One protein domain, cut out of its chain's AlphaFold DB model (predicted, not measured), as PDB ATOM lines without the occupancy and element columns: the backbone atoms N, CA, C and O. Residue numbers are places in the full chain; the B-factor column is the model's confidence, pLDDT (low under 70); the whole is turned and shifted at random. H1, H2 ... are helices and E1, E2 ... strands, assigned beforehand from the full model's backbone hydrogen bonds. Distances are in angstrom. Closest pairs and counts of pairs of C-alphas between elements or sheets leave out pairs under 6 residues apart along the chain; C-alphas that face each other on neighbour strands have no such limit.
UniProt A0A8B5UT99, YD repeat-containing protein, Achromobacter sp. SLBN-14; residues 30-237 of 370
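AT A GLANCE: This is residues 30 to 237 of the 370 residues of the protein "YD repeat-containing protein" of Achromobacter sp. SLBN-14 (UniProt A0A8B5UT99). One long, twisted sheet of eleven antiparallel strands makes a curved wall, and the chain from E2 to H1 runs over its hollow face: the small E2 and E3 hairpin, then residues 54 to 77. H2 lies beyond the end of the wall where E1, E4 and E5 stand, and at the other end E13 runs on into E14, which leads away from the wall. The printed part has 208 residues with fourteen named strands and two named helices, in the order E1 E2 E3 H1 E4 E5 H2 and then E6 to E14; across the sheet the order is E1 - E4 - E5 - E6 - E7 - E8 - E9 - E10 - E11 - E12 - E13. The class is mostly strand, though under half of the residues are in named elements. The whole is compact, with a radius of gyration of the C-alphas of 19.2 A and spans of 56 by 46 by 33 A.

HOW THE PARTS SIT: The largest sheet has E1, residues 30 to 34, as one edge strand, the antiparallel neighbour of E4, residues 92 to 98, with N 32 and O 94 2.9 A apart. E4 forms a hairpin with E5, residues 104 to 111, where N 95 and O 108 are 2.9 A apart; E5 bends by 56 degrees at residue 107. E5 is the antiparallel neighbour of E6, residues 133 to 139, with N 135 and O 109 2.8 A apart. From E6 on there is a meander, each strand the antiparallel neighbour of the one before: E7, residues 145 to 152, E8, residues 163 to 169, E9, residues 175 to 181, E10, residues 187 to 195, E11, residues 201 to 207, E12, residues 214 to 220, and E13, residues 226 to 231, the other edge strand. In it N 136 and O 149 of the E6 and E7 hairpin are 2.8 A apart, and N 217 and O 230 of the E12 and E13 hairpin 2.9 A, within hydrogen-bond range. E10 bends by 71 degrees at residue 190. From edge to edge the strands' lines turn by 73 degrees. E14, residues 234 to 236, pairs with no named strand; its closest C-alpha to E12 is that of Val 234, 7.1 A from that of Asn 215. E2, residues 43 to 45, and E3, residues 51 to 53, form a hairpin, with N 44 and O 52 2.8 A apart. Residues 59 to 60 pair with residues 70 to 71, antiparallel. H1, residues 78 to 81, only grazes the large sheet; its closest C-alpha to E1 is that of Tyr 81, 5.2 A from that of Ala 34. H2, residues 114 to 122, is not on the sheet and is apart from H1. In H2 every O i to N i+4 pair is within hydrogen-bond range; H1 is too short for such a pair.

IN THESE COORDINATES: E1 begins at C-alpha 30, at (151.078, 249.740, 134.051). E7 is 21.3 A from first to last C-alpha, E10 21.2 A, E8 20.4 A and E6 20.2 A. E4 measures 19.8 A, E5 19.9 A and H2 12.3 A, with C-alpha 114 of H2 at (169.594, 259.485, 142.601). E14 ends at C-alpha 236, at (187.761, 223.157, 150.661).

THE WHOLE: The C-alphas farthest apart, those of Glu 123 and Ala 222, are 58.1 A apart. The printed part runs from residue 30 to 237 with no cut. The one long link is E3 to H1, with 24 residues. The mean pLDDT of the printed part is 91.4, and no printed residue is under 70.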
ATOM      1  N   LEU A  30     151.044 248.875 132.879       85.88
ATOM      2  CA  LEU A  30     151.078 249.740 134.051       85.88
ATOM      3  C   LEU A  30     152.537 249.988 134.436       85.88
ATOM      4  O   LEU A  30     153.286 249.049 134.704       85.88
ATOM      5  N   THR A  31     152.936 251.258 134.475       89.38
ATOM      6  CA  THR A  31     154.244 251.665 135.000       89.38
ATOM      7  C   THR A  31     154.053 252.289 136.370       89.38
ATOM      8  O   THR A  31     153.261 253.216 136.523       89.38
ATOM      9  N   VAL A  32     154.787 251.785 137.354       93.50
ATOM     10  CA  VAL A  32     154.862 252.368 138.693       93.50
ATOM     11  C   VAL A  32     156.234 253.003 138.846       93.50
ATOM     12  O   VAL A  32     157.252 252.347 138.627       93.50
ATOM     13  N   VAL A  33     156.254 254.281 139.208       95.62
ATOM     14  CA  VAL A  33     157.474 255.054 139.441       95.62
ATOM     15  C   VAL A  33     157.564 255.338 140.932       95.62
ATOM     16  O   VAL A  33     156.620 255.880 141.507       95.62
ATOM     17  N   ALA A  34     158.673 254.952 141.557       95.94
ATOM     18  CA  ALA A  34     158.863 255.043 142.995       95.94
ATOM     19  C   ALA A  34     160.215 255.676 143.353       95.94
ATOM     20  O   ALA A  34     161.238 255.385 142.728       95.94
ATOM     21  N   ASP A  35     160.225 256.492 144.406       94.25
ATOM     22  CA  ASP A  35     161.424 257.149 144.943       94.25
ATOM     23  C   ASP A  35     161.947 256.395 146.174       94.25
ATOM     24  O   ASP A  35     162.129 256.938 147.261       94.25
ATOM     25  N   VAL A  36     162.177 255.093 145.993       93.81
ATOM     26  CA  VAL A  36     162.742 254.205 147.014       93.81
ATOM     27  C   VAL A  36     163.807 253.303 146.398       93.81
ATOM     28  O   VAL A  36     163.661 252.834 145.267       93.81
ATOM     29  N   ARG A  37     164.889 253.057 147.142       90.62
ATOM     30  CA  ARG A  37     165.942 252.101 146.771       90.62
ATOM     31  C   ARG A  37     165.571 250.698 147.249       90.62
ATOM     32  O   ARG A  37     164.915 250.543 148.272       90.62
ATOM     33  N   LEU A  38     166.018 249.676 146.518       90.31
ATOM     34  CA  LEU A  38     165.812 248.260 146.872       90.31
ATOM     35  C   LEU A  38     167.121 247.621 147.356       90.31
ATOM     36  O   LEU A  38     167.495 246.538 146.912       90.31
ATOM     37  N   ASP A  39     167.880 248.352 148.168       80.50
ATOM     38  CA  ASP A  39     169.165 247.895 148.701       80.50
ATOM     39  C   ASP A  39     169.032 247.268 150.100       80.50
ATOM     40  O   ASP A  39     167.942 247.131 150.662       80.50
ATOM     41  N   ASP A  40     170.172 246.838 150.636       70.81
ATOM     42  CA  ASP A  40     170.358 246.077 151.877       70.81
ATOM     43  C   ASP A  40     169.851 246.760 153.151       70.81
ATOM     44  O   ASP A  40     169.766 246.115 154.198       70.81
ATOM     45  N   THR A  41     169.445 248.024 153.069       75.50
ATOM     46  CA  THR A  41     168.934 248.783 154.215       75.50
ATOM     47  C   THR A  41     167.409 248.931 154.231       75.50
ATOM     48  O   THR A  41     166.837 249.259 155.274       75.50
ATOM     49  N   HIS A  42     166.713 248.644 153.124       81.94
ATOM     50  CA  HIS A  42     165.302 249.010 152.974       81.94
ATOM     51  C   HIS A  42     164.330 247.849 153.203       81.94
ATOM     52  O   HIS A  42     164.311 246.840 152.487       81.94
ATOM     53  N   THR A  43     163.445 248.042 154.182       90.62
ATOM     54  CA  THR A  43     162.255 247.214 154.396       90.62
ATOM     55  C   THR A  43     161.024 247.967 153.898       90.62
ATOM     56  O   THR A  43     160.764 249.084 154.341       90.62
ATOM     57  N   LEU A  44     160.274 247.355 152.987       94.81
ATOM     58  CA  LEU A  44     159.096 247.931 152.348       94.81
ATOM     59  C   LEU A  44     157.805 247.464 153.027       94.81
ATOM     60  O   LEU A  44     157.753 246.368 153.590       94.81
ATOM     61  N   LEU A  45     156.762 248.287 152.957       96.44
ATOM     62  CA  LEU A  45     155.423 247.946 153.415       96.44
ATOM     63  C   LEU A  45     154.741 247.036 152.390       96.44
ATOM     64  O   LEU A  45     154.680 247.344 151.197       96.44
ATOM     65  N   ALA A  46     154.226 245.908 152.858       95.62
ATOM     66  CA  ALA A  46     153.388 245.024 152.071       95.62
ATOM     67  C   ALA A  46     151.933 245.510 152.039       95.62
ATOM     68  O   ALA A  46     151.471 246.203 152.944       95.62
ATOM     69  N   LYS A  47     151.172 245.059 151.038       94.56
ATOM     70  CA  LYS A  47     149.727 245.325 150.898       94.56
ATOM     71  C   LYS A  47     148.888 244.811 152.075       94.56
ATOM     72  O   LYS A  47     147.787 245.300 152.294       94.56
ATOM     73  N   ASP A  48     149.391 243.825 152.813       94.69
ATOM     74  CA  ASP A  48     148.760 243.272 154.018       94.69
ATOM     75  C   ASP A  48     149.241 243.943 155.321       94.69
ATOM     76  O   ASP A  48     148.885 243.506 156.414       94.69
ATOM     77  N   GLY A  49     150.059 244.997 155.218       94.81
ATOM     78  CA  GLY A  49     150.646 245.708 156.355       94.81
ATOM     79  C   GLY A  49     151.910 245.062 156.933       94.81
ATOM     80  O   GLY A  49     152.511 245.618 157.855       94.81
ATOM     81  N   SER A  50     152.347 243.912 156.409       95.50
ATOM     82  CA  SER A  50     153.602 243.276 156.815       95.50
ATOM     83  C   SER A  50     154.838 243.983 156.234       95.50
ATOM     84  O   SER A  50     154.754 244.979 155.513       95.50
ATOM     85  N   ARG A  51     156.027 243.491 156.597       94.31
ATOM     86  CA  ARG A  51     157.327 244.057 156.215       94.31
ATOM     87  C   ARG A  51     158.052 243.140 155.234       94.31
ATOM     88  O   ARG A  51     158.321 241.985 155.562       94.31
ATOM     89  N   ILE A  52     158.442 243.674 154.079       93.25
ATOM     90  CA  ILE A  52     159.168 242.957 153.023       93.25
ATOM     91  C   ILE A  52     160.607 243.465 152.943       93.25
ATOM     92  O   ILE A  52     160.855 244.656 152.795       93.25
ATOM     93  N   ARG A  53     161.576 242.553 153.001       92.06
ATOM     94  CA  ARG A  53     163.002 242.874 152.840       92.06
ATOM     95  C   ARG A  53     163.340 242.949 151.352       92.06
ATOM     96  O   ARG A  53     163.309 241.924 150.673       92.06
ATOM     97  N   SER A  54     163.658 244.141 150.856       88.12
ATOM     98  CA  SER A  54     163.831 244.390 149.415       88.12
ATOM     99  C   SER A  54     165.154 243.873 148.830       88.12
ATOM    100  O   SER A  54     165.259 243.684 147.622       88.12
ATOM    101  N   TRP A  55     166.132 243.555 149.682       85.62
ATOM    102  CA  TRP A  55     167.447 243.026 149.292       85.62
ATOM    103  C   TRP A  55     167.499 241.503 149.114       85.62
ATOM    104  O   TRP A  55     168.552 240.934 148.817       85.62
ATOM    105  N   LEU A  56     166.383 240.808 149.343       88.94
ATOM    106  CA  LEU A  56     166.298 239.374 149.088       88.94
ATOM    107  C   LEU A  56     166.182 239.108 147.577       88.94
ATOM    108  O   LEU A  56     165.722 239.978 146.831       88.94
ATOM    109  N   PRO A  57     166.557 237.902 147.097       90.69
ATOM    110  CA  PRO A  57     166.372 237.537 145.697       90.69
ATOM    111  C   PRO A  57     164.955 237.856 145.204       90.69
ATOM    112  O   PRO A  57     163.981 237.594 145.910       90.69
ATOM    113  N   ALA A  58     164.852 238.412 143.992       92.50
ATOM    114  CA  ALA A  58     163.596 238.904 143.413       92.50
ATOM    115  C   ALA A  58     162.461 237.867 143.429       92.50
ATOM    116  O   ALA A  58     161.295 238.221 143.588       92.50
ATOM    117  N   VAL A  59     162.821 236.590 143.287       95.56
ATOM    118  CA  VAL A  59     161.915 235.452 143.422       95.56
ATOM    119  C   VAL A  59     162.304 234.665 144.662       95.56
ATOM    120  O   VAL A  59     163.459 234.267 144.822       95.56
ATOM    121  N   GLN A  60     161.319 234.406 145.512       93.62
ATOM    122  CA  GLN A  60     161.452 233.566 146.693       93.62
ATOM    123  C   GLN A  60     160.580 232.330 146.547       93.62
ATOM    124  O   GLN A  60     159.584 232.345 145.834       93.62
ATOM    125  N   VAL A  61     160.935 231.268 147.259       93.94
ATOM    126  CA  VAL A  61     160.064 230.108 147.448       93.94
ATOM    127  C   VAL A  61     159.893 229.964 148.956       93.94
ATOM    128  O   VAL A  61     160.799 229.428 149.597       93.94
ATOM    129  N   PRO A  62     158.827 230.542 149.537       89.00
ATOM    130  CA  PRO A  62     158.601 230.502 150.973       89.00
ATOM    131  C   PRO A  62     158.450 229.064 151.465       89.00
ATOM    132  O   PRO A  62     157.996 228.189 150.722       89.00
ATOM    133  N   ASP A  63     158.802 228.841 152.728       80.88
ATOM    134  CA  ASP A  63     158.508 227.580 153.397       80.88
ATOM    135  C   ASP A  63     156.991 227.395 153.525       80.88
ATOM    136  O   ASP A  63     156.227 228.356 153.661       80.88
ATOM    137  N   GLY A  64     156.542 226.145 153.466       86.81
ATOM    138  CA  GLY A  64     155.131 225.810 153.539       86.81
ATOM    139  C   GLY A  64     154.821 224.449 152.926       86.81
ATOM    140  O   GLY A  64     155.709 223.762 152.413       86.81
ATOM    141  N   PRO A  65     153.539 224.047 152.926       90.12
ATOM    142  CA  PRO A  65     153.126 222.719 152.480       90.12
ATOM    143  C   PRO A  65     153.345 222.502 150.980       90.12
ATOM    144  O   PRO A  65     153.224 221.379 150.504       90.12
ATOM    145  N   ARG A  66     153.655 223.556 150.216       93.81
ATOM    146  CA  ARG A  66     153.964 223.488 148.789       93.81
ATOM    147  C   ARG A  66     154.986 224.558 148.421       93.81
ATOM    148  O   ARG A  66     154.791 225.727 148.723       93.81
ATOM    149  N   ALA A  67     156.018 224.163 147.681       95.12
ATOM    150  CA  ALA A  67     156.936 225.096 147.035       95.12
ATOM    151  C   ALA A  67     156.224 225.890 145.921       95.12
ATOM    152  O   ALA A  67     155.938 225.346 144.852       95.12
ATOM    153  N   VAL A  68     155.932 227.166 146.180       94.56
ATOM    154  CA  VAL A  68     155.335 228.101 145.214       94.56
ATOM    155  C   VAL A  68     156.245 229.322 145.095       94.56
ATOM    156  O   VAL A  68     156.547 229.942 146.115       94.56
ATOM    157  N   PRO A  69     156.706 229.679 143.886       95.50
ATOM    158  CA  PRO A  69     157.533 230.858 143.719       95.50
ATOM    159  C   PRO A  69     156.690 232.129 143.830       95.50
ATOM    160  O   PRO A  69     155.606 232.218 143.254       95.50
ATOM    161  N   VAL A  70     157.212 233.118 144.547       93.81
ATOM    162  CA  VAL A  70     156.596 234.433 144.730       93.81
ATOM    163  C   VAL A  70     157.587 235.523 144.351       93.81
ATOM    164  O   VAL A  70     158.768 235.455 144.702       93.81
ATOM    165  N   ILE A  71     157.108 236.543 143.646       94.81
ATOM    166  CA  ILE A  71     157.862 237.771 143.410       94.81
ATOM    167  C   ILE A  71     157.495 238.729 144.534       94.81
ATOM    168  O   ILE A  71     156.377 239.242 144.574       94.81
ATOM    169  N   TRP A  72     158.413 238.976 145.467       93.88
ATOM    170  CA  TRP A  72     158.088 239.781 146.652       93.88
ATOM    171  C   TRP A  72     157.589 241.186 146.280       93.88
ATOM    172  O   TRP A  72     156.715 241.729 146.953       93.88
ATOM    173  N   ALA A  73     158.086 241.747 145.173       94.81
ATOM    174  CA  ALA A  73     157.721 243.076 144.687       94.81
ATOM    175  C   ALA A  73     156.248 243.185 144.257       94.81
ATOM    176  O   ALA A  73     155.698 244.284 144.247       94.81
ATOM    177  N   GLU A  74     155.571 242.074 143.955       93.75
ATOM    178  CA  GLU A  74     154.131 242.078 143.662       93.75
ATOM    179  C   GLU A  74     153.272 242.269 144.922       93.75
ATOM    180  O   GLU A  74     152.127 242.723 144.829       93.75
ATOM    181  N   ASN A  75     153.831 241.983 146.100       93.81
ATOM    182  CA  ASN A  75     153.153 242.107 147.391       93.81
ATOM    183  C   ASN A  75     153.411 243.450 148.085       93.81
ATOM    184  O   ASN A  75     152.777 243.734 149.098       93.81
ATOM    185  N   VAL A  76     154.310 244.280 147.554       95.31
ATOM    186  CA  VAL A  76     154.604 245.618 148.087       95.31
ATOM    187  C   VAL A  76     153.455 246.579 147.782       95.31
ATOM    188  O   VAL A  76     152.905 246.584 146.675       95.31
ATOM    189  N   ASP A  77     153.109 247.413 148.760       95.56
ATOM    190  CA  ASP A  77     152.243 248.568 148.541       95.56
ATOM    191  C   ASP A  77     153.065 249.737 147.987       95.56
ATOM    192  O   ASP A  77     153.620 250.561 148.713       95.56
ATOM    193  N   TRP A  78     153.168 249.792 146.660       94.62
ATOM    194  CA  TRP A  78     153.945 250.823 145.976       94.62
ATOM    195  C   TRP A  78     153.339 252.225 146.067       94.62
ATOM    196  O   TRP A  78     154.044 253.191 145.776       94.62
ATOM    197  N   SER A  79     152.074 252.368 146.482       93.88
ATOM    198  CA  SER A  79     151.445 253.687 146.618       93.88
ATOM    199  C   SER A  79     152.126 254.546 147.688       93.88
ATOM    200  O   SER A  79     152.219 255.761 147.538       93.88
ATOM    201  N   VAL A  80     152.698 253.900 148.708       95.12
ATOM    202  CA  VAL A  80     153.464 254.537 149.789       95.12
ATOM    203  C   VAL A  80     154.768 255.160 149.288       95.12
ATOM    204  O   VAL A  80     155.268 256.111 149.883       95.12
ATOM    205  N   TYR A  81     155.317 254.633 148.194       95.19
ATOM    206  CA  TYR A  81     156.624 255.015 147.653       95.19
ATOM    207  C   TYR A  81     156.527 255.765 146.326       95.19
ATOM    208  O   TYR A  81     157.554 256.003 145.690       95.19
ATOM    209  N   ALA A  82     155.309 256.081 145.881       93.88
ATOM    210  CA  ALA A  82     155.069 256.685 144.585       93.88
ATOM    211  C   ALA A  82     155.849 257.999 144.440       93.88
ATOM    212  O   ALA A  82     155.824 258.858 145.322       93.88
ATOM    213  N   ALA A  83     156.527 258.155 143.305       92.31
ATOM    214  CA  ALA A  83     157.103 259.435 142.925       92.31
ATOM    215  C   ALA A  83     155.986 260.469 142.687       92.31
ATOM    216  O   ALA A  83     154.812 260.122 142.519       92.31
ATOM    217  N   GLY A  84     156.356 261.751 142.645       88.44
ATOM    218  CA  GLY A  84     155.402 262.843 142.436       88.44
ATOM    219  C   GLY A  84     154.517 262.642 141.188       88.44
ATOM    220  O   GLY A  84     154.976 262.060 140.197       88.44
ATOM    221  N   PRO A  85     153.261 263.126 141.186       85.50
ATOM    222  CA  PRO A  85     152.355 262.974 140.047       85.50
ATOM    223  C   PRO A  85     152.978 263.441 138.722       85.50
ATOM    224  O   PRO A  85     153.618 264.486 138.666       85.50
ATOM    225  N   GLY A  86     152.783 262.671 137.647       82.69
ATOM    226  CA  GLY A  86     153.309 262.991 136.310       82.69
ATOM    227  C   GLY A  86     154.792 262.660 136.094       82.69
ATOM    228  O   GLY A  86     155.305 262.847 134.991       82.69
ATOM    229  N   THR A  87     155.478 262.133 137.110       88.50
ATOM    230  CA  THR A  87     156.879 261.721 136.994       88.50
ATOM    231  C   THR A  87     157.014 260.450 136.153       88.50
ATOM    232  O   THR A  87     156.301 259.472 136.366       88.50
ATOM    233  N   HIS A  88     157.971 260.445 135.223       87.88
ATOM    234  CA  HIS A  88     158.255 259.309 134.338       87.88
ATOM    235  C   HIS A  88     159.505 258.504 134.749       87.88
ATOM    236  O   HIS A  88     159.720 257.412 134.226       87.88
ATOM    237  N   ILE A  89     160.306 259.013 135.698       93.00
ATOM    238  CA  ILE A  89     161.489 258.346 136.260       93.00
ATOM    239  C   ILE A  89     161.611 258.558 137.774       93.00
ATOM    240  O   ILE A  89     161.436 259.659 138.297       93.00
ATOM    241  N   GLY A  90     161.950 257.492 138.479       94.69
ATOM    242  CA  GLY A  90     162.272 257.493 139.899       94.69
ATOM    243  C   GLY A  90     163.406 256.516 140.142       94.69
ATOM    244  O   GLY A  90     163.863 255.835 139.221       94.69
ATOM    245  N   VAL A  91     163.848 256.437 141.390       95.44
ATOM    246  CA  VAL A  91     164.946 255.547 141.797       95.44
ATOM    247  C   VAL A  91     164.616 254.076 141.510       95.44
ATOM    248  O   VAL A  91     165.505 253.291 141.179       95.44
ATOM    249  N   THR A  92     163.331 253.716 141.555       96.44
ATOM    250  CA  THR A  92     162.807 252.417 141.128       96.44
ATOM    251  C   THR A  92     161.652 252.605 140.144       96.44
ATOM    252  O   THR A  92     160.721 253.370 140.387       96.44
ATOM    253  N   VAL A  93     161.670 251.856 139.042       95.69
ATOM    254  CA  VAL A  93     160.577 251.796 138.062       95.69
ATOM    255  C   VAL A  93     160.140 250.348 137.881       95.69
ATOM    256  O   VAL A  93     160.941 249.493 137.503       95.69
ATOM    257  N   LEU A  94     158.860 250.070 138.113       94.94
ATOM    258  CA  LEU A  94     158.259 248.754 137.915       94.94
ATOM    259  C   LEU A  94     157.353 248.756 136.691       94.94
ATOM    260  O   LEU A  94     156.584 249.692 136.471       94.94
ATOM    261  N   ARG A  95     157.424 247.681 135.910       92.25
ATOM    262  CA  ARG A  95     156.576 247.468 134.733       92.25
ATOM    263  C   ARG A  95     155.700 246.253 134.961       92.25
ATOM    264  O   ARG A  95     156.228 245.155 135.128       92.25
ATOM    265  N   PHE A  96     154.394 246.454 134.926       90.19
ATOM    266  CA  PHE A  96     153.393 245.406 135.053       90.19
ATOM    267  C   PHE A  96     152.621 245.219 133.747       90.19
ATOM    268  O   PHE A  96     152.387 246.182 133.011       90.19
ATOM    269  N   GLU A  97     152.172 243.992 133.509       85.50
ATOM    270  CA  GLU A  97     151.220 243.648 132.452       85.50
ATOM    271  C   GLU A  97     149.935 243.081 133.051       85.50
ATOM    272  O   GLU A  97     149.972 242.302 134.003       85.50
ATOM    273  N   GLN A  98     148.792 243.476 132.497       79.50
ATOM    274  CA  GLN A  98     147.489 242.933 132.878       79.50
ATOM    275  C   GLN A  98     147.304 241.521 132.310       79.50
ATOM    276  O   GLN A  98     147.460 241.287 131.113       79.50
ATOM    277  N   ARG A  99     146.933 240.565 133.163       71.62
ATOM    278  CA  ARG A  99     146.483 239.236 132.732       71.62
ATOM    279  C   ARG A  99     145.074 239.289 132.151       71.62
ATOM    280  O   ARG A  99     144.283 240.166 132.481       71.62
ATOM    281  N   GLN A 100     144.705 238.235 131.421       70.19
ATOM    282  CA  GLN A 100     143.310 237.979 131.032       70.19
ATOM    283  C   GLN A 100     142.348 237.878 132.232       70.19
ATOM    284  O   GLN A 100     141.163 238.149 132.081       70.19
ATOM    285  N   ASP A 101     142.843 237.506 133.418       70.19
ATOM    286  CA  ASP A 101     142.058 237.458 134.662       70.19
ATOM    287  C   ASP A 101     142.023 238.801 135.428       70.19
ATOM    288  O   ASP A 101     141.471 238.871 136.526       70.19
ATOM    289  N   GLY A 102     142.616 239.862 134.866       72.12
ATOM    290  CA  GLY A 102     142.661 241.208 135.438       72.12
ATOM    291  C   GLY A 102     143.712 241.423 136.533       72.12
ATOM    292  O   GLY A 102     143.817 242.530 137.065       72.12
ATOM    293  N   ARG A 103     144.507 240.408 136.906       76.38
ATOM    294  CA  ARG A 103     145.605 240.586 137.871       76.38
ATOM    295  C   ARG A 103     146.881 241.050 137.156       76.38
ATOM    296  O   ARG A 103     147.197 240.518 136.095       76.38
ATOM    297  N   PRO A 104     147.642 242.011 137.706       82.06
ATOM    298  CA  PRO A 104     148.908 242.419 137.112       82.06
ATOM    299  C   PRO A 104     150.010 241.383 137.385       82.06
ATOM    300  O   PRO A 104     150.113 240.880 138.501       82.06
ATOM    301  N   HIS A 105     150.854 241.120 136.389       86.00
ATOM    302  CA  HIS A 105     152.131 240.410 136.521       86.00
ATOM    303  C   HIS A 105     153.283 241.397 136.425       86.00
ATOM    304  O   HIS A 105     153.293 242.251 135.534       86.00
ATOM    305  N   LEU A 106     154.279 241.270 137.295       92.44
ATOM    306  CA  LEU A 106     155.485 242.082 137.215       92.44
ATOM    307  C   LEU A 106     156.400 241.566 136.098       92.44
ATOM    308  O   LEU A 106     156.875 240.433 136.132       92.44
ATOM    309  N   CYS A 107     156.681 242.422 135.119       91.88
ATOM    310  CA  CYS A 107     157.564 242.127 133.992       91.88
ATOM    311  C   CYS A 107     158.999 242.585 134.216       91.88
ATOM    312  O   CYS A 107     159.943 241.951 133.736       91.88
ATOM    313  N   GLY A 108     159.191 243.662 134.970       93.50
ATOM    314  CA  GLY A 108     160.530 244.054 135.358       93.50
ATOM    315  C   GLY A 108     160.599 245.177 136.368       93.50
ATOM    316  O   GLY A 108     159.638 245.914 136.580       93.50
ATOM    317  N   ILE A 109     161.776 245.279 136.970       95.19
ATOM    318  CA  ILE A 109     162.161 246.285 137.955       95.19
ATOM    319  C   ILE A 109     163.442 246.920 137.433       95.19
ATOM    320  O   ILE A 109     164.427 246.210 137.247       95.19
ATOM    321  N   ALA A 110     163.433 248.222 137.188       95.62
ATOM    322  CA  ALA A 110     164.602 249.006 136.812       95.62
ATOM    323  C   ALA A 110     164.995 249.923 137.975       95.62
ATOM    324  O   ALA A 110     164.124 250.526 138.598       95.62
ATOM    325  N   GLN A 111     166.290 250.015 138.259       95.12
ATOM    326  CA  GLN A 111     166.843 250.840 139.329       95.12
ATOM    327  C   GLN A 111     167.831 251.859 138.765       95.12
ATOM    328  O   GLN A 111     168.644 251.535 137.892       95.12
ATOM    329  N   TYR A 112     167.755 253.072 139.294       94.31
ATOM    330  CA  TYR A 112     168.533 254.236 138.886       94.31
ATOM    331  C   TYR A 112     169.206 254.851 140.113       94.31
ATOM    332  O   TYR A 112     168.614 254.843 141.194       94.31
ATOM    333  N   SER A 113     170.406 255.419 139.976       92.62
ATOM    334  CA  SER A 113     170.952 256.242 141.058       92.62
ATOM    335  C   SER A 113     170.181 257.554 141.190       92.62
ATOM    336  O   SER A 113     169.633 258.049 140.201       92.62
ATOM    337  N   PRO A 114     170.179 258.164 142.392       92.88
ATOM    338  CA  PRO A 114     169.594 259.485 142.601       92.88
ATOM    339  C   PRO A 114     170.086 260.531 141.589       92.88
ATOM    340  O   PRO A 114     169.268 261.225 141.002       92.88
ATOM    341  N   ASN A 115     171.389 260.560 141.286       93.31
ATOM    342  CA  ASN A 115     171.956 261.517 140.329       93.31
ATOM    343  C   ASN A 115     171.367 261.353 138.919       93.31
ATOM    344  O   ASN A 115     170.958 262.333 138.309       93.31
ATOM    345  N   THR A 116     171.260 260.116 138.415       92.94
ATOM    346  CA  THR A 116     170.635 259.854 137.108       92.94
ATOM    347  C   THR A 116     169.163 260.265 137.086       92.94
ATOM    348  O   THR A 116     168.666 260.719 136.056       92.94
ATOM    349  N   VAL A 117     168.450 260.105 138.205       94.38
ATOM    350  CA  VAL A 117     167.056 260.546 138.334       94.38
ATOM    351  C   VAL A 117     166.964 262.072 138.291       94.38
ATOM    352  O   VAL A 117     166.133 262.594 137.548       94.38
ATOM    353  N   ASP A 118     167.815 262.778 139.035       94.50
ATOM    354  CA  ASP A 118     167.833 264.243 139.081       94.50
ATOM    355  C   ASP A 118     168.177 264.847 137.712       94.50
ATOM    356  O   ASP A 118     167.463 265.729 137.230       94.50
ATOM    357  N   GLU A 119     169.198 264.313 137.035       93.25
ATOM    358  CA  GLU A 119     169.584 264.713 135.676       93.25
ATOM    359  C   GLU A 119     168.441 264.487 134.672       93.25
ATOM    360  O   GLU A 119     168.065 265.400 133.937       93.25
ATOM    361  N   ALA A 120     167.825 263.298 134.680       92.31
ATOM    362  CA  ALA A 120     166.734 262.968 133.762       92.31
ATOM    363  C   ALA A 120     165.453 263.783 134.019       92.31
ATOM    364  O   ALA A 120     164.663 264.000 133.098       92.31
ATOM    365  N   ARG A 121     165.222 264.232 135.260       92.56
ATOM    366  CA  ARG A 121     164.109 265.132 135.604       92.56
ATOM    367  C   ARG A 121     164.388 266.574 135.183       92.56
ATOM    368  O   ARG A 121     163.452 267.257 134.770       92.56
ATOM    369  N   ALA A 122     165.637 267.029 135.292       92.56
ATOM    370  CA  ALA A 122     166.049 268.374 134.896       92.56
ATOM    371  C   ALA A 122     166.038 268.557 133.371       92.56
ATOM    372  O   ALA A 122     165.581 269.590 132.879       92.56
ATOM    373  N   GLU A 123     166.473 267.539 132.627       90.31
ATOM    374  CA  GLU A 123     166.504 267.539 131.163       90.31
ATOM    375  C   GLU A 123     165.765 266.311 130.596       90.31
ATOM    376  O   GLU A 123     166.390 265.312 130.225       90.31
ATOM    377  N   PRO A 124     164.418 266.352 130.510       85.69
ATOM    378  CA  PRO A 124     163.632 265.218 130.039       85.69
ATOM    379  C   PRO A 124     163.949 264.856 128.584       85.69
ATOM    380  O   PRO A 124     163.637 265.594 127.646       85.69
ATOM    381  N   GLY A 125     164.547 263.683 128.392       83.88
ATOM    382  CA  GLY A 125     164.785 263.099 127.078       83.88
ATOM    383  C   GLY A 125     163.574 262.326 126.533       83.88
ATOM    384  O   GLY A 125     162.643 261.998 127.269       83.88
ATOM    385  N   PRO A 126     163.591 261.947 125.241       82.88
ATOM    386  CA  PRO A 126     162.536 261.126 124.636       82.88
ATOM    387  C   PRO A 126     162.519 259.673 125.146       82.88
ATOM    388  O   PRO A 126     161.573 258.935 124.879       82.88
ATOM    389  N   ALA A 127     163.569 259.240 125.849       84.69
ATOM    390  CA  ALA A 127     163.697 257.907 126.421       84.69
ATOM    391  C   ALA A 127     164.372 257.977 127.793       84.69
ATOM    392  O   ALA A 127     165.203 258.850 128.040       84.69
ATOM    393  N   LEU A 128     164.041 257.017 128.661       87.94
ATOM    394  CA  LEU A 128     164.727 256.862 129.938       87.94
ATOM    395  C   LEU A 128     166.197 256.481 129.716       87.94
ATOM    396  O   LEU A 128     166.485 255.685 128.812       87.94
ATOM    397  N   PRO A 129     167.117 256.966 130.568       90.50
ATOM    398  CA  PRO A 129     168.484 256.477 130.564       90.50
ATOM    399  C   PRO A 129     168.516 254.959 130.829       90.50
ATOM    400  O   PRO A 129     167.555 254.374 131.351       90.50
ATOM    401  N   PRO A 130     169.614 254.274 130.470       90.69
ATOM    402  CA  PRO A 130     169.800 252.882 130.848       90.69
ATOM    403  C   PRO A 130     169.856 252.741 132.379       90.69
ATOM    404  O   PRO A 130     170.601 253.484 133.013       90.69
ATOM    405  N   PRO A 131     169.132 251.782 132.983       93.38
ATOM    406  CA  PRO A 131     169.201 251.568 134.424       93.38
ATOM    407  C   PRO A 131     170.543 250.960 134.844       93.38
ATOM    408  O   PRO A 131     171.191 250.244 134.067       93.38
ATOM    409  N   GLU A 132     170.919 251.198 136.099       93.81
ATOM    410  CA  GLU A 132     172.095 250.602 136.743       93.81
ATOM    411  C   GLU A 132     171.895 249.109 136.994       93.81
ATOM    412  O   GLU A 132     172.815 248.307 136.824       93.81
ATOM    413  N   SER A 133     170.667 248.735 137.354       93.88
ATOM    414  CA  SER A 133     170.229 247.358 137.549       93.88
ATOM    415  C   SER A 133     168.824 247.172 136.988       93.88
ATOM    416  O   SER A 133     167.960 248.033 137.142       93.88
ATOM    417  N   GLU A 134     168.580 246.051 136.318       93.94
ATOM    418  CA  GLU A 134     167.264 245.676 135.816       93.94
ATOM    419  C   GLU A 134     167.004 244.188 136.058       93.94
ATOM    420  O   GLU A 134     167.747 243.332 135.578       93.94
ATOM    421  N   THR A 135     165.913 243.868 136.752       94.75
ATOM    422  CA  THR A 135     165.374 242.505 136.832       94.75
ATOM    423  C   THR A 135     164.265 242.347 135.803       94.75
ATOM    424  O   THR A 135     163.352 243.167 135.759       94.75
ATOM    425  N   ARG A 136     164.322 241.294 134.986       93.44
ATOM    426  CA  ARG A 136     163.296 240.941 133.996       93.44
ATOM    427  C   ARG A 136     162.732 239.566 134.303       93.44
ATOM    428  O   ARG A 136     163.499 238.609 134.384       93.44
ATOM    429  N   PHE A 137     161.417 239.459 134.429       93.19
ATOM    430  CA  PHE A 137     160.735 238.192 134.689       93.19
ATOM    431  C   PHE A 137     160.293 237.539 133.376       93.19
ATOM    432  O   PHE A 137     160.046 238.215 132.377       93.19
ATOM    433  N   ARG A 138     160.245 236.206 133.361       90.19
ATOM    434  CA  ARG A 138     159.816 235.390 132.221       90.19
ATOM    435  C   ARG A 138     158.706 234.458 132.670       90.19
ATOM    436  O   ARG A 138     158.886 233.716 133.635       90.19
ATOM    437  N   TYR A 139     157.623 234.429 131.913       88.31
ATOM    438  CA  TYR A 139     156.497 233.535 132.150       88.31
ATOM    439  C   TYR A 139     156.418 232.467 131.046       88.31
ATOM    440  O   TYR A 139     157.157 232.536 130.061       88.31
ATOM    441  N   ASP A 140     155.576 231.451 131.213       85.75
ATOM    442  CA  ASP A 140     155.119 230.577 130.126       85.75
ATOM    443  C   ASP A 140     153.753 231.038 129.589       85.75
ATOM    444  O   ASP A 140     153.140 231.965 130.119       85.75
ATOM    445  N   ALA A 141     153.258 230.400 128.525       81.69
ATOM    446  CA  ALA A 141     151.985 230.763 127.894       81.69
ATOM    447  C   ALA A 141     150.769 230.698 128.844       81.69
ATOM    448  O   ALA A 141     149.743 231.306 128.554       81.69
ATOM    449  N   SER A 142     150.877 229.993 129.978       81.12
ATOM    450  CA  SER A 142     149.837 229.938 131.015       81.12
ATOM    451  C   SER A 142     149.961 231.048 132.068       81.12
ATOM    452  O   SER A 142     149.152 231.128 132.992       81.12
ATOM    453  N   GLY A 143     150.968 231.919 131.945       82.81
ATOM    454  CA  GLY A 143     151.255 232.985 132.901       82.81
ATOM    455  C   GLY A 143     151.952 232.507 134.167       82.81
ATOM    456  O   GLY A 143     151.899 233.194 135.186       82.81
ATOM    457  N   ARG A 144     152.603 231.341 134.128       88.88
ATOM    458  CA  ARG A 144     153.399 230.822 135.243       88.88
ATOM    459  C   ARG A 144     154.847 231.278 135.112       88.88
ATOM    460  O   ARG A 144     155.415 231.227 134.027       88.88
ATOM    461  N   LEU A 145     155.451 231.715 136.216       92.38
ATOM    462  CA  LEU A 145     156.830 232.202 136.246       92.38
ATOM    463  C   LEU A 145     157.817 231.066 135.938       92.38
ATOM    464  O   LEU A 145     157.879 230.091 136.683       92.38
ATOM    465  N   ILE A 146     158.615 231.201 134.881       92.56
ATOM    466  CA  ILE A 146     159.616 230.202 134.458       92.56
ATOM    467  C   ILE A 146     161.059 230.685 134.611       92.56
ATOM    468  O   ILE A 146     162.000 229.917 134.419       92.56
ATOM    469  N   GLY A 147     161.270 231.952 134.955       93.38
ATOM    470  CA  GLY A 147     162.612 232.471 135.169       93.38
ATOM    471  C   GLY A 147     162.663 233.968 135.385       93.38
ATOM    472  O   GLY A 147     161.671 234.677 135.230       93.38
ATOM    473  N   TYR A 148     163.855 234.447 135.706       93.44
ATOM    474  CA  TYR A 148     164.177 235.863 135.701       93.44
ATOM    475  C   TYR A 148     165.656 236.090 135.373       93.44
ATOM    476  O   TYR A 148     166.509 235.216 135.546       93.44
ATOM    477  N   GLU A 149     165.957 237.275 134.859       93.19
ATOM    478  CA  GLU A 149     167.305 237.726 134.533       93.19
ATOM    479  C   GLU A 149     167.578 239.043 135.253       93.19
ATOM    480  O   GLU A 149     166.802 239.985 135.129       93.19
ATOM    481  N   VAL A 150     168.695 239.110 135.971       93.69
ATOM    482  CA  VAL A 150     169.220 240.341 136.558       93.69
ATOM    483  C   VAL A 150     170.350 240.842 135.670       93.69
ATOM    484  O   VAL A 150     171.333 240.140 135.420       93.69
ATOM    485  N   ARG A 151     170.196 242.063 135.175       94.44
ATOM    486  CA  ARG A 151     171.184 242.798 134.393       94.44
ATOM    487  C   ARG A 151     171.706 243.923 135.259       94.44
ATOM    488  O   ARG A 151     170.922 244.579 135.927       94.44
ATOM    489  N   SER A 152     173.004 244.166 135.224       94.50
ATOM    490  CA  SER A 152     173.600 245.291 135.936       94.50
ATOM    491  C   SER A 152     174.669 245.961 135.093       94.50
ATOM    492  O   SER A 152     175.114 245.412 134.076       94.50
ATOM    493  N   ARG A 153     175.081 247.152 135.514       94.00
ATOM    494  CA  ARG A 153     176.173 247.913 134.913       94.00
ATOM    495  C   ARG A 153     177.267 248.184 135.934       94.00
ATOM    496  O   ARG A 153     177.018 248.213 137.135       94.00
ATOM    497  N   THR A 154     178.493 248.331 135.453       91.19
ATOM    498  CA  THR A 154     179.594 248.906 136.228       91.19
ATOM    499  C   THR A 154     179.421 250.420 136.345       91.19
ATOM    500  O   THR A 154     178.606 251.017 135.643       91.19
ATOM    501  N   TRP A 155     180.196 251.044 137.234       85.56
ATOM    502  CA  TRP A 155     180.141 252.487 137.496       85.56
ATOM    503  C   TRP A 155     180.407 253.356 136.248       85.56
ATOM    504  O   TRP A 155     179.923 254.476 136.173       85.56
ATOM    505  N   ASP A 156     181.137 252.830 135.259       88.12
ATOM    506  CA  ASP A 156     181.423 253.460 133.959       88.12
ATOM    507  C   ASP A 156     180.317 253.213 132.904       88.12
ATOM    508  O   ASP A 156     180.488 253.513 131.723       88.12
ATOM    509  N   GLY A 157     179.190 252.611 133.299       87.44
ATOM    510  CA  GLY A 157     178.035 252.343 132.440       87.44
ATOM    511  C   GLY A 157     178.133 251.074 131.583       87.44
ATOM    512  O   GLY A 157     177.158 250.717 130.906       87.44
ATOM    513  N   ARG A 158     179.253 250.340 131.609       93.31
ATOM    514  CA  ARG A 158     179.409 249.089 130.847       93.31
ATOM    515  C   ARG A 158     178.542 247.967 131.428       93.31
ATOM    516  O   ARG A 158     178.401 247.818 132.635       93.31
ATOM    517  N   ALA A 159     177.936 247.157 130.560       93.62
ATOM    518  CA  ALA A 159     177.067 246.060 130.985       93.62
ATOM    519  C   ALA A 159     177.867 244.896 131.597       93.62
ATOM    520  O   ALA A 159     178.830 244.409 130.999       93.62
ATOM    521  N   ASN A 160     177.420 244.410 132.754       94.81
ATOM    522  CA  ASN A 160     177.883 243.156 133.336       94.81
ATOM    523  C   ASN A 160     177.229 241.956 132.645       94.81
ATOM    524  O   ASN A 160     176.180 242.062 132.001       94.81
ATOM    525  N   ARG A 161     177.830 240.776 132.827       93.50
ATOM    526  CA  ARG A 161     177.204 239.520 132.412       93.50
ATOM    527  C   ARG A 161     175.880 239.336 133.175       93.50
ATOM    528  O   ARG A 161     175.907 239.374 134.404       93.50
ATOM    529  N   PRO A 162     174.751 239.084 132.490       91.62
ATOM    530  CA  PRO A 162     173.483 238.865 133.173       91.62
ATOM    531  C   PRO A 162     173.501 237.611 134.051       91.62
ATOM    532  O   PRO A 162     174.014 236.563 133.642       91.62
ATOM    533  N   VAL A 163     172.876 237.705 135.222       92.75
ATOM    534  CA  VAL A 163     172.605 236.564 136.101       92.75
ATOM    535  C   VAL A 163     171.221 236.034 135.765       92.75
ATOM    536  O   VAL A 163     170.237 236.765 135.836       92.75
ATOM    537  N   ARG A 164     171.134 234.761 135.387       93.50
ATOM    538  CA  ARG A 164     169.876 234.120 134.994       93.50
ATOM    539  C   ARG A 164     169.502 233.027 135.976       93.50
ATOM    540  O   ARG A 164     170.360 232.239 136.382       93.50
ATOM    541  N   ARG A 165     168.220 232.996 136.317       95.06
ATOM    542  CA  ARG A 165     167.599 232.019 137.204       95.06
ATOM    543  C   ARG A 165     166.376 231.441 136.514       95.06
ATOM    544  O   ARG A 165     165.602 232.179 135.905       95.06
ATOM    545  N   CYS A 166     166.202 230.134 136.612       94.62
ATOM    546  CA  CYS A 166     165.164 229.406 135.900       94.62
ATOM    547  C   CYS A 166     164.375 228.534 136.854       94.62
ATOM    548  O   CYS A 166     164.947 227.888 137.728       94.62
ATOM    549  N   LEU A 167     163.064 228.527 136.656       95.69
ATOM    550  CA  LEU A 167     162.120 227.738 137.418       95.69
ATOM    551  C   LEU A 167     161.567 226.654 136.501       95.69
ATOM    552  O   LEU A 167     161.041 226.948 135.426       95.69
ATOM    553  N   ARG A 168     161.699 225.398 136.923       94.88
ATOM    554  CA  ARG A 168     161.151 224.249 136.202       94.88
ATOM    555  C   ARG A 168     160.101 223.564 137.035       94.88
ATOM    556  O   ARG A 168     160.211 223.492 138.256       94.88
ATOM    557  N   TYR A 169     159.115 223.024 136.344       94.81
ATOM    558  CA  TYR A 169     157.971 222.372 136.948       94.81
ATOM    559  C   TYR A 169     157.924 220.912 136.521       94.81
ATOM    560  O   TYR A 169     158.359 220.572 135.418       94.81
ATOM    561  N   ASP A 170     157.415 220.052 137.395       92.62
ATOM    562  CA  ASP A 170     157.186 218.651 137.065       92.62
ATOM    563  C   ASP A 170     155.933 218.463 136.190       92.62
ATOM    564  O   ASP A 170     155.226 219.415 135.850       92.62
ATOM    565  N   ALA A 171     155.643 217.210 135.831       92.25
ATOM    566  CA  ALA A 171     154.486 216.855 135.009       92.25
ATOM    567  C   ALA A 171     153.125 217.192 135.654       92.25
ATOM    568  O   ALA A 171     152.133 217.303 134.942       92.25
ATOM    569  N   ASN A 172     153.073 217.376 136.978       92.62
ATOM    570  CA  ASN A 172     151.867 217.797 137.697       92.62
ATOM    571  C   ASN A 172     151.762 219.329 137.799       92.62
ATOM    572  O   ASN A 172     150.786 219.848 138.337       92.62
ATOM    573  N   GLY A 173     152.763 220.061 137.303       93.25
ATOM    574  CA  GLY A 173     152.827 221.513 137.373       93.25
ATOM    575  C   GLY A 173     153.379 222.059 138.690       93.25
ATOM    576  O   GLY A 173     153.312 223.272 138.893       93.25
ATOM    577  N   TRP A 174     153.949 221.220 139.561       95.12
ATOM    578  CA  TRP A 174     154.594 221.656 140.805       95.12
ATOM    579  C   TRP A 174     156.005 222.155 140.543       95.12
ATOM    580  O   TRP A 174     156.704 221.599 139.696       95.12
ATOM    581  N   LEU A 175     156.434 223.208 141.249       97.00
ATOM    582  CA  LEU A 175     157.802 223.710 141.126       97.00
ATOM    583  C   LEU A 175     158.757 222.582 141.511       97.00
ATOM    584  O   LEU A 175     158.712 222.128 142.639       97.00
ATOM    585  N   ALA A 176     159.604 222.137 140.593       96.12
ATOM    586  CA  ALA A 176     160.522 221.022 140.803       96.12
ATOM    587  C   ALA A 176     161.968 221.490 140.967       96.12
ATOM    588  O   ALA A 176     162.764 220.827 141.629       96.12
ATOM    589  N   GLU A 177     162.328 222.633 140.376       96.44
ATOM    590  CA  GLU A 177     163.706 223.114 140.381       96.44
ATOM    591  C   GLU A 177     163.785 224.638 140.264       96.44
ATOM    592  O   GLU A 177     163.077 225.248 139.461       96.44
ATOM    593  N   LEU A 178     164.701 225.225 141.033       96.56
ATOM    594  CA  LEU A 178     165.291 226.540 140.809       96.56
ATOM    595  C   LEU A 178     166.753 226.328 140.393       96.56
ATOM    596  O   LEU A 178     167.520 225.692 141.120       96.56
ATOM    597  N   ALA A 179     167.141 226.849 139.233       95.50
ATOM    598  CA  ALA A 179     168.455 226.626 138.640       95.50
ATOM    599  C   ALA A 179     169.123 227.914 138.149       95.50
ATOM    600  O   ALA A 179     168.461 228.875 137.758       95.50
ATOM    601  N   ASP A 180     170.450 227.878 138.092       93.50
ATOM    602  CA  ASP A 180     171.308 228.917 137.534       93.50
ATOM    603  C   ASP A 180     171.581 228.683 136.060       93.50
ATOM    604  O   ASP A 180     171.877 227.561 135.649       93.50
ATOM    605  N   GLY A 181     171.569 229.755 135.270       88.25
ATOM    606  CA  GLY A 181     171.915 229.709 133.852       88.25
ATOM    607  C   GLY A 181     170.709 229.865 132.932       88.25
ATOM    608  O   GLY A 181     169.747 230.554 133.259       88.25
ATOM    609  N   SER A 182     170.798 229.309 131.723       81.56
ATOM    610  CA  SER A 182     169.765 229.500 130.699       81.56
ATOM    611  C   SER A 182     168.567 228.583 130.931       81.56
ATOM    612  O   SER A 182     168.749 227.397 131.195       81.56
ATOM    613  N   CYS A 183     167.349 229.101 130.754       81.06
ATOM    614  CA  CYS A 183     166.128 228.303 130.943       81.06
ATOM    615  C   CYS A 183     165.921 227.306 129.801       81.06
ATOM    616  O   CYS A 183     165.345 226.241 130.003       81.06
ATOM    617  N   ASP A 184     166.502 227.629 128.647       77.75
ATOM    618  CA  ASP A 184     166.394 226.885 127.395       77.75
ATOM    619  C   ASP A 184     167.695 226.112 127.080       77.75
ATOM    620  O   ASP A 184     167.930 225.708 125.946       77.75
ATOM    621  N   GLY A 185     168.598 225.957 128.058       75.56
ATOM    622  CA  GLY A 185     169.906 225.332 127.847       75.56
ATOM    623  C   GLY A 185     170.514 224.733 129.112       75.56
ATOM    624  O   GLY A 185     169.805 224.355 130.044       75.56
ATOM    625  N   ALA A 186     171.847 224.644 129.139       77.50
ATOM    626  CA  ALA A 186     172.570 224.135 130.297       77.50
ATOM    627  C   ALA A 186     172.316 225.020 131.526       77.50
ATOM    628  O   ALA A 186     172.479 226.245 131.491       77.50
ATOM    629  N   SER A 187     171.940 224.371 132.619       84.38
ATOM    630  CA  SER A 187     171.626 225.011 133.889       84.38
ATOM    631  C   SER A 187     172.182 224.188 135.040       84.38
ATOM    632  O   SER A 187     172.226 222.961 134.942       84.38
ATOM    633  N   ARG A 188     172.536 224.845 136.138       90.81
ATOM    634  CA  ARG A 188     172.999 224.194 137.364       90.81
ATOM    635  C   ARG A 188     171.896 224.273 138.416       90.81
ATOM    636  O   ARG A 188     171.510 225.390 138.757       90.81
ATOM    637  N   PRO A 189     171.359 223.147 138.908       93.44
ATOM    638  CA  PRO A 189     170.366 223.172 139.977       93.44
ATOM    639  C   PRO A 189     170.929 223.917 141.191       93.44
ATOM    640  O   PRO A 189     172.050 223.643 141.603       93.44
ATOM    641  N   GLN A 190     170.164 224.855 141.748       95.50
ATOM    642  CA  GLN A 190     170.445 225.435 143.064       95.50
ATOM    643  C   GLN A 190     169.621 224.725 144.129       95.50
ATOM    644  O   GLN A 190     170.120 224.374 145.198       95.50
ATOM    645  N   VAL A 191     168.339 224.522 143.824       97.38
ATOM    646  CA  VAL A 191     167.376 223.893 144.716       97.38
ATOM    647  C   VAL A 191     166.446 223.017 143.897       97.38
ATOM    648  O   VAL A 191     165.969 223.425 142.838       97.38
ATOM    649  N   ARG A 192     166.156 221.825 144.405       97.56
ATOM    650  CA  ARG A 192     165.106 220.943 143.908       97.56
ATOM    651  C   ARG A 192     164.051 220.745 144.977       97.56
ATOM    652  O   ARG A 192     164.368 220.637 146.160       97.56
ATOM    653  N   TYR A 193     162.805 220.686 144.547       97.81
ATOM    654  CA  TYR A 193     161.653 220.503 145.415       97.81
ATOM    655  C   TYR A 193     160.974 219.196 145.027       97.81
ATOM    656  O   TYR A 193     160.713 218.948 143.849       97.81
ATOM    657  N   VAL A 194     160.735 218.343 146.017       97.31
ATOM    658  CA  VAL A 194     160.138 217.023 145.811       97.31
ATOM    659  C   VAL A 194     158.772 217.019 146.456       97.31
ATOM    660  O   VAL A 194     158.662 217.193 147.671       97.31
ATOM    661  N   HIS A 195     157.741 216.784 145.653       96.62
ATOM    662  CA  HIS A 195     156.358 216.712 146.107       96.62
ATOM    663  C   HIS A 195     155.808 215.296 145.991       96.62
ATOM    664  O   HIS A 195     156.212 214.521 145.118       96.62
ATOM    665  N   ASP A 196     154.841 214.977 146.846       93.81
ATOM    666  CA  ASP A 196     153.988 213.813 146.637       93.81
ATOM    667  C   ASP A 196     152.960 214.053 145.514       93.81
ATOM    668  O   ASP A 196     152.891 215.123 144.903       93.81
ATOM    669  N   ALA A 197     152.139 213.039 145.232       91.56
ATOM    670  CA  ALA A 197     151.106 213.117 144.200       91.56
ATOM    671  C   ALA A 197     150.025 214.183 144.483       91.56
ATOM    672  O   ALA A 197     149.416 214.691 143.546       91.56
ATOM    673  N   ALA A 198     149.806 214.557 145.749       92.62
ATOM    674  CA  ALA A 198     148.865 215.611 146.138       92.62
ATOM    675  C   ALA A 198     149.489 217.024 146.061       92.62
ATOM    676  O   ALA A 198     148.823 218.031 146.324       92.62
ATOM    677  N   GLY A 199     150.771 217.123 145.697       93.06
ATOM    678  CA  GLY A 199     151.499 218.384 145.632       93.06
ATOM    679  C   GLY A 199     151.917 218.911 147.002       93.06
ATOM    680  O   GLY A 199     152.140 220.118 147.128       93.06
ATOM    681  N   ARG A 200     151.994 218.047 148.021       94.88
ATOM    682  CA  ARG A 200     152.597 218.385 149.312       94.88
ATOM    683  C   ARG A 200     154.111 218.250 149.208       94.88
ATOM    684  O   ARG A 200     154.613 217.255 148.688       94.88
ATOM    685  N   LEU A 201     154.825 219.251 149.705       96.62
ATOM    686  CA  LEU A 201     156.278 219.290 149.737       96.62
ATOM    687  C   LEU A 201     156.797 218.239 150.725       96.62
ATOM    688  O   LEU A 201     156.480 218.279 151.906       96.62
ATOM    689  N   LEU A 202     157.585 217.293 150.222       96.06
ATOM    690  CA  LEU A 202     158.254 216.266 151.018       96.06
ATOM    691  C   LEU A 202     159.669 216.700 151.375       96.06
ATOM    692  O   LEU A 202     160.102 216.534 152.513       96.06
ATOM    693  N   ARG A 203     160.405 217.223 150.386       97.38
ATOM    694  CA  ARG A 203     161.817 217.580 150.529       97.38
ATOM    695  C   ARG A 203     162.203 218.821 149.742       97.38
ATOM    696  O   ARG A 203     161.731 219.030 148.626       97.38
ATOM    697  N   THR A 204     163.158 219.557 150.296       97.94
ATOM    698  CA  THR A 204     163.954 220.564 149.593       97.94
ATOM    699  C   THR A 204     165.401 220.086 149.545       97.94
ATOM    700  O   THR A 204     166.010 219.878 150.591       97.94
ATOM    701  N   VAL A 205     165.957 219.916 148.349       98.19
ATOM    702  CA  VAL A 205     167.345 219.492 148.121       98.19
ATOM    703  C   VAL A 205     168.131 220.686 147.601       98.19
ATOM    704  O   VAL A 205     167.857 221.174 146.506       98.19
ATOM    705  N   ARG A 206     169.092 221.184 148.376       97.81
ATOM    706  CA  ARG A 206     169.985 222.269 147.958       97.81
ATOM    707  C   ARG A 206     171.286 221.701 147.415       97.81
ATOM    708  O   ARG A 206     171.747 220.645 147.854       97.81
ATOM    709  N   HIS A 207     171.846 222.417 146.451       96.69
ATOM    710  CA  HIS A 207     173.081 222.063 145.776       96.69
ATOM    711  C   HIS A 207     174.169 223.093 146.066       96.69
ATOM    712  O   HIS A 207     173.920 224.301 146.062       96.69
ATOM    713  N   ALA A 208     175.387 222.601 146.275       94.25
ATOM    714  CA  ALA A 208     176.565 223.440 146.400       94.25
ATOM    715  C   ALA A 208     176.962 223.990 145.020       94.25
ATOM    716  O   ALA A 208     177.149 223.197 144.094       94.25
ATOM    717  N   PRO A 209     177.112 225.313 144.840       90.06
ATOM    718  CA  PRO A 209     177.528 225.875 143.556       90.06
ATOM    719  C   PRO A 209     178.947 225.451 143.143       90.06
ATOM    720  O   PRO A 209     179.234 225.410 141.945       90.06
ATOM    721  N   GLU A 210     179.812 225.125 144.108       89.06
ATOM    722  CA  GLU A 210     181.208 224.734 143.894       89.06
ATOM    723  C   GLU A 210     181.324 223.339 143.272       89.06
ATOM    724  O   GLU A 210     182.099 223.144 142.339       89.06
ATOM    725  N   THR A 211     180.535 222.376 143.759       89.38
ATOM    726  CA  THR A 211     180.609 220.969 143.323       89.38
ATOM    727  C   THR A 211     179.452 220.560 142.411       89.38
ATOM    728  O   THR A 211     179.548 219.575 141.685       89.38
ATOM    729  N   GLY A 212     178.332 221.287 142.447       90.38
ATOM    730  CA  GLY A 212     177.063 220.900 141.822       90.38
ATOM    731  C   GLY A 212     176.337 219.752 142.537       90.38
ATOM    732  O   GLY A 212     175.209 219.409 142.169       90.38
ATOM    733  N   GLU A 213     176.944 219.157 143.565       93.75
ATOM    734  CA  GLU A 213     176.353 218.065 144.334       93.75
ATOM    735  C   GLU A 213     175.333 218.584 145.348       93.75
ATOM    736  O   GLU A 213     175.413 219.722 145.818       93.75
ATOM    737  N   ALA A 214     174.375 217.731 145.718       96.75
ATOM    738  CA  ALA A 214     173.499 218.017 146.844       96.75
ATOM    739  C   ALA A 214     174.343 218.177 148.122       96.75
ATOM    740  O   ALA A 214     175.175 217.316 148.427       96.75
ATOM    741  N   ASN A 215     174.113 219.259 148.864       97.19
ATOM    742  CA  ASN A 215     174.818 219.579 150.109       97.19
ATOM    743  C   ASN A 215     173.873 219.736 151.311       97.19
ATOM    744  O   ASN A 215     174.319 219.705 152.457       97.19
ATOM    745  N   GLU A 216     172.569 219.860 151.075       98.06
ATOM    746  CA  GLU A 216     171.556 219.868 152.125       98.06
ATOM    747  C   GLU A 216     170.254 219.236 151.629       98.06
ATOM    748  O   GLU A 216     169.797 219.512 150.520       98.06
ATOM    749  N   VAL A 217     169.632 218.418 152.478       98.19
ATOM    750  CA  VAL A 217     168.263 217.927 152.290       98.19
ATOM    751  C   VAL A 217     167.433 218.309 153.508       98.19
ATOM    752  O   VAL A 217     167.755 217.940 154.637       98.19
ATOM    753  N   ILE A 218     166.346 219.032 153.273       97.25
ATOM    754  CA  ILE A 218     165.354 219.412 154.278       97.25
ATOM    755  C   ILE A 218     164.126 218.540 154.045       97.25
ATOM    756  O   ILE A 218     163.550 218.595 152.963       97.25
ATOM    757  N   VAL A 219     163.745 217.730 155.028       96.75
ATOM    758  CA  VAL A 219     162.508 216.941 155.035       96.75
ATOM    759  C   VAL A 219     161.425 217.740 155.740       96.75
ATOM    760  O   VAL A 219     161.664 218.282 156.822       96.75
ATOM    761  N   HIS A 220     160.241 217.775 155.141       95.38
ATOM    762  CA  HIS A 220     159.098 218.524 155.645       95.38
ATOM    763  C   HIS A 220     158.039 217.604 156.253       95.38
ATOM    764  O   HIS A 220     157.845 216.470 155.806       95.38
ATOM    765  N   ASP A 221     157.364 218.094 157.288       92.94
ATOM    766  CA  ASP A 221     156.199 217.445 157.878       92.94
ATOM    767  C   ASP A 221     154.927 217.687 157.040       92.94
ATOM    768  O   ASP A 221     154.935 218.325 155.986       92.94
ATOM    769  N   ALA A 222     153.790 217.160 157.501       89.75
ATOM    770  CA  ALA A 222     152.522 217.299 156.789       89.75
ATOM    771  C   ALA A 222     151.999 218.748 156.701       89.75
ATOM    772  O   ALA A 222     151.214 219.037 155.798       89.75
ATOM    773  N   ALA A 223     152.418 219.633 157.608       90.69
ATOM    774  CA  ALA A 223     152.068 221.050 157.607       90.69
ATOM    775  C   ALA A 223     153.038 221.898 156.758       90.69
ATOM    776  O   ALA A 223     152.773 223.077 156.525       90.69
ATOM    777  N   GLY A 224     154.132 221.305 156.264       90.62
ATOM    778  CA  GLY A 224     155.196 222.011 155.552       90.62
ATOM    779  C   GLY A 224     156.237 222.650 156.471       90.62
ATOM    780  O   GLY A 224     156.996 223.505 156.021       90.62
ATOM    781  N   GLY A 225     156.252 222.271 157.752       93.44
ATOM    782  CA  GLY A 225     157.318 222.609 158.686       93.44
ATOM    783  C   GLY A 225     158.535 221.705 158.492       93.44
ATOM    784  O   GLY A 225     158.434 220.605 157.952       93.44
ATOM    785  N   ILE A 226     159.705 222.153 158.949       93.94
ATOM    786  CA  ILE A 226     160.937 221.362 158.869       93.94
ATOM    787  C   ILE A 226     160.874 220.220 159.891       93.94
ATOM    788  O   ILE A 226     160.981 220.455 161.092       93.94
ATOM    789  N   ALA A 227     160.772 218.981 159.410       93.94
ATOM    790  CA  ALA A 227     160.824 217.781 160.243       93.94
ATOM    791  C   ALA A 227     162.270 217.363 160.548       93.94
ATOM    792  O   ALA A 227     162.590 216.963 161.667       93.94
ATOM    793  N   GLN A 228     163.152 217.435 159.546       95.06
ATOM    794  CA  GLN A 228     164.553 217.042 159.690       95.06
ATOM    795  C   GLN A 228     165.433 217.715 158.637       95.06
ATOM    796  O   GLN A 228     165.020 217.918 157.499       95.06
ATOM    797  N   ARG A 229     166.685 218.005 158.998       96.38
ATOM    798  CA  ARG A 229     167.725 218.451 158.062       96.38
ATOM    799  C   ARG A 229     168.862 217.439 157.993       96.38
ATOM    800  O   ARG A 229     169.265 216.880 159.016       96.38
ATOM    801  N   TYR A 230     169.397 217.237 156.800       97.62
ATOM    802  CA  TYR A 230     170.607 216.466 156.551       97.62
ATOM    803  C   TYR A 230     171.589 217.337 155.794       97.62
ATOM    804  O   TYR A 230     171.208 218.033 154.856       97.62
ATOM    805  N   LEU A 231     172.845 217.299 156.210       97.31
ATOM    806  CA  LEU A 231     173.891 218.163 155.688       97.31
ATOM    807  C   LEU A 231     175.010 217.310 155.123       97.31
ATOM    808  O   LEU A 231     175.361 216.281 155.698       97.31
ATOM    809  N   ARG A 232     175.593 217.767 154.023       96.62
ATOM    810  CA  ARG A 232     176.813 217.235 153.433       96.62
ATOM    811  C   ARG A 232     177.715 218.427 153.103       96.62
ATOM    812  O   ARG A 232     177.531 219.052 152.060       96.62
ATOM    813  N   PRO A 233     178.616 218.813 154.020       93.69
ATOM    814  CA  PRO A 233     179.358 220.061 153.909       93.69
ATOM    815  C   PRO A 233     180.288 220.036 152.700       93.69
ATOM    816  O   PRO A 233     180.793 218.981 152.318       93.69
ATOM    817  N   VAL A 234     180.539 221.207 152.124       92.50
ATOM    818  CA  VAL A 234     181.598 221.386 151.130       92.50
ATOM    819  C   VAL A 234     182.899 221.603 151.889       92.50
ATOM    820  O   VAL A 234     183.019 222.547 152.668       92.50
ATOM    821  N   LEU A 235     183.851 220.704 151.692       89.50
ATOM    822  CA  LEU A 235     185.205 220.804 152.207       89.50
ATOM    823  C   LEU A 235     186.053 221.493 151.143       89.50
ATOM    824  O   LEU A 235     186.047 221.068 149.989       89.50
ATOM    825  N   GLN A 236     186.757 222.550 151.527       84.00
ATOM    826  CA  GLN A 236     187.761 223.157 150.661       84.00
ATOM    827  C   GLN A 236     189.124 222.531 150.938       84.00
ATOM    828  O   GLN A 236     189.440 222.203 152.084       84.00
ATOM    829  N   SER A 237     189.914 222.352 149.886       75.06
ATOM    830  CA  SER A 237     191.329 222.028 150.004       75.06
ATOM    831  C   SER A 237     192.088 223.157 150.709       75.06
ATOM    832  O   SER A 237     191.650 224.308 150.709       75.06
TER     833      SER A 237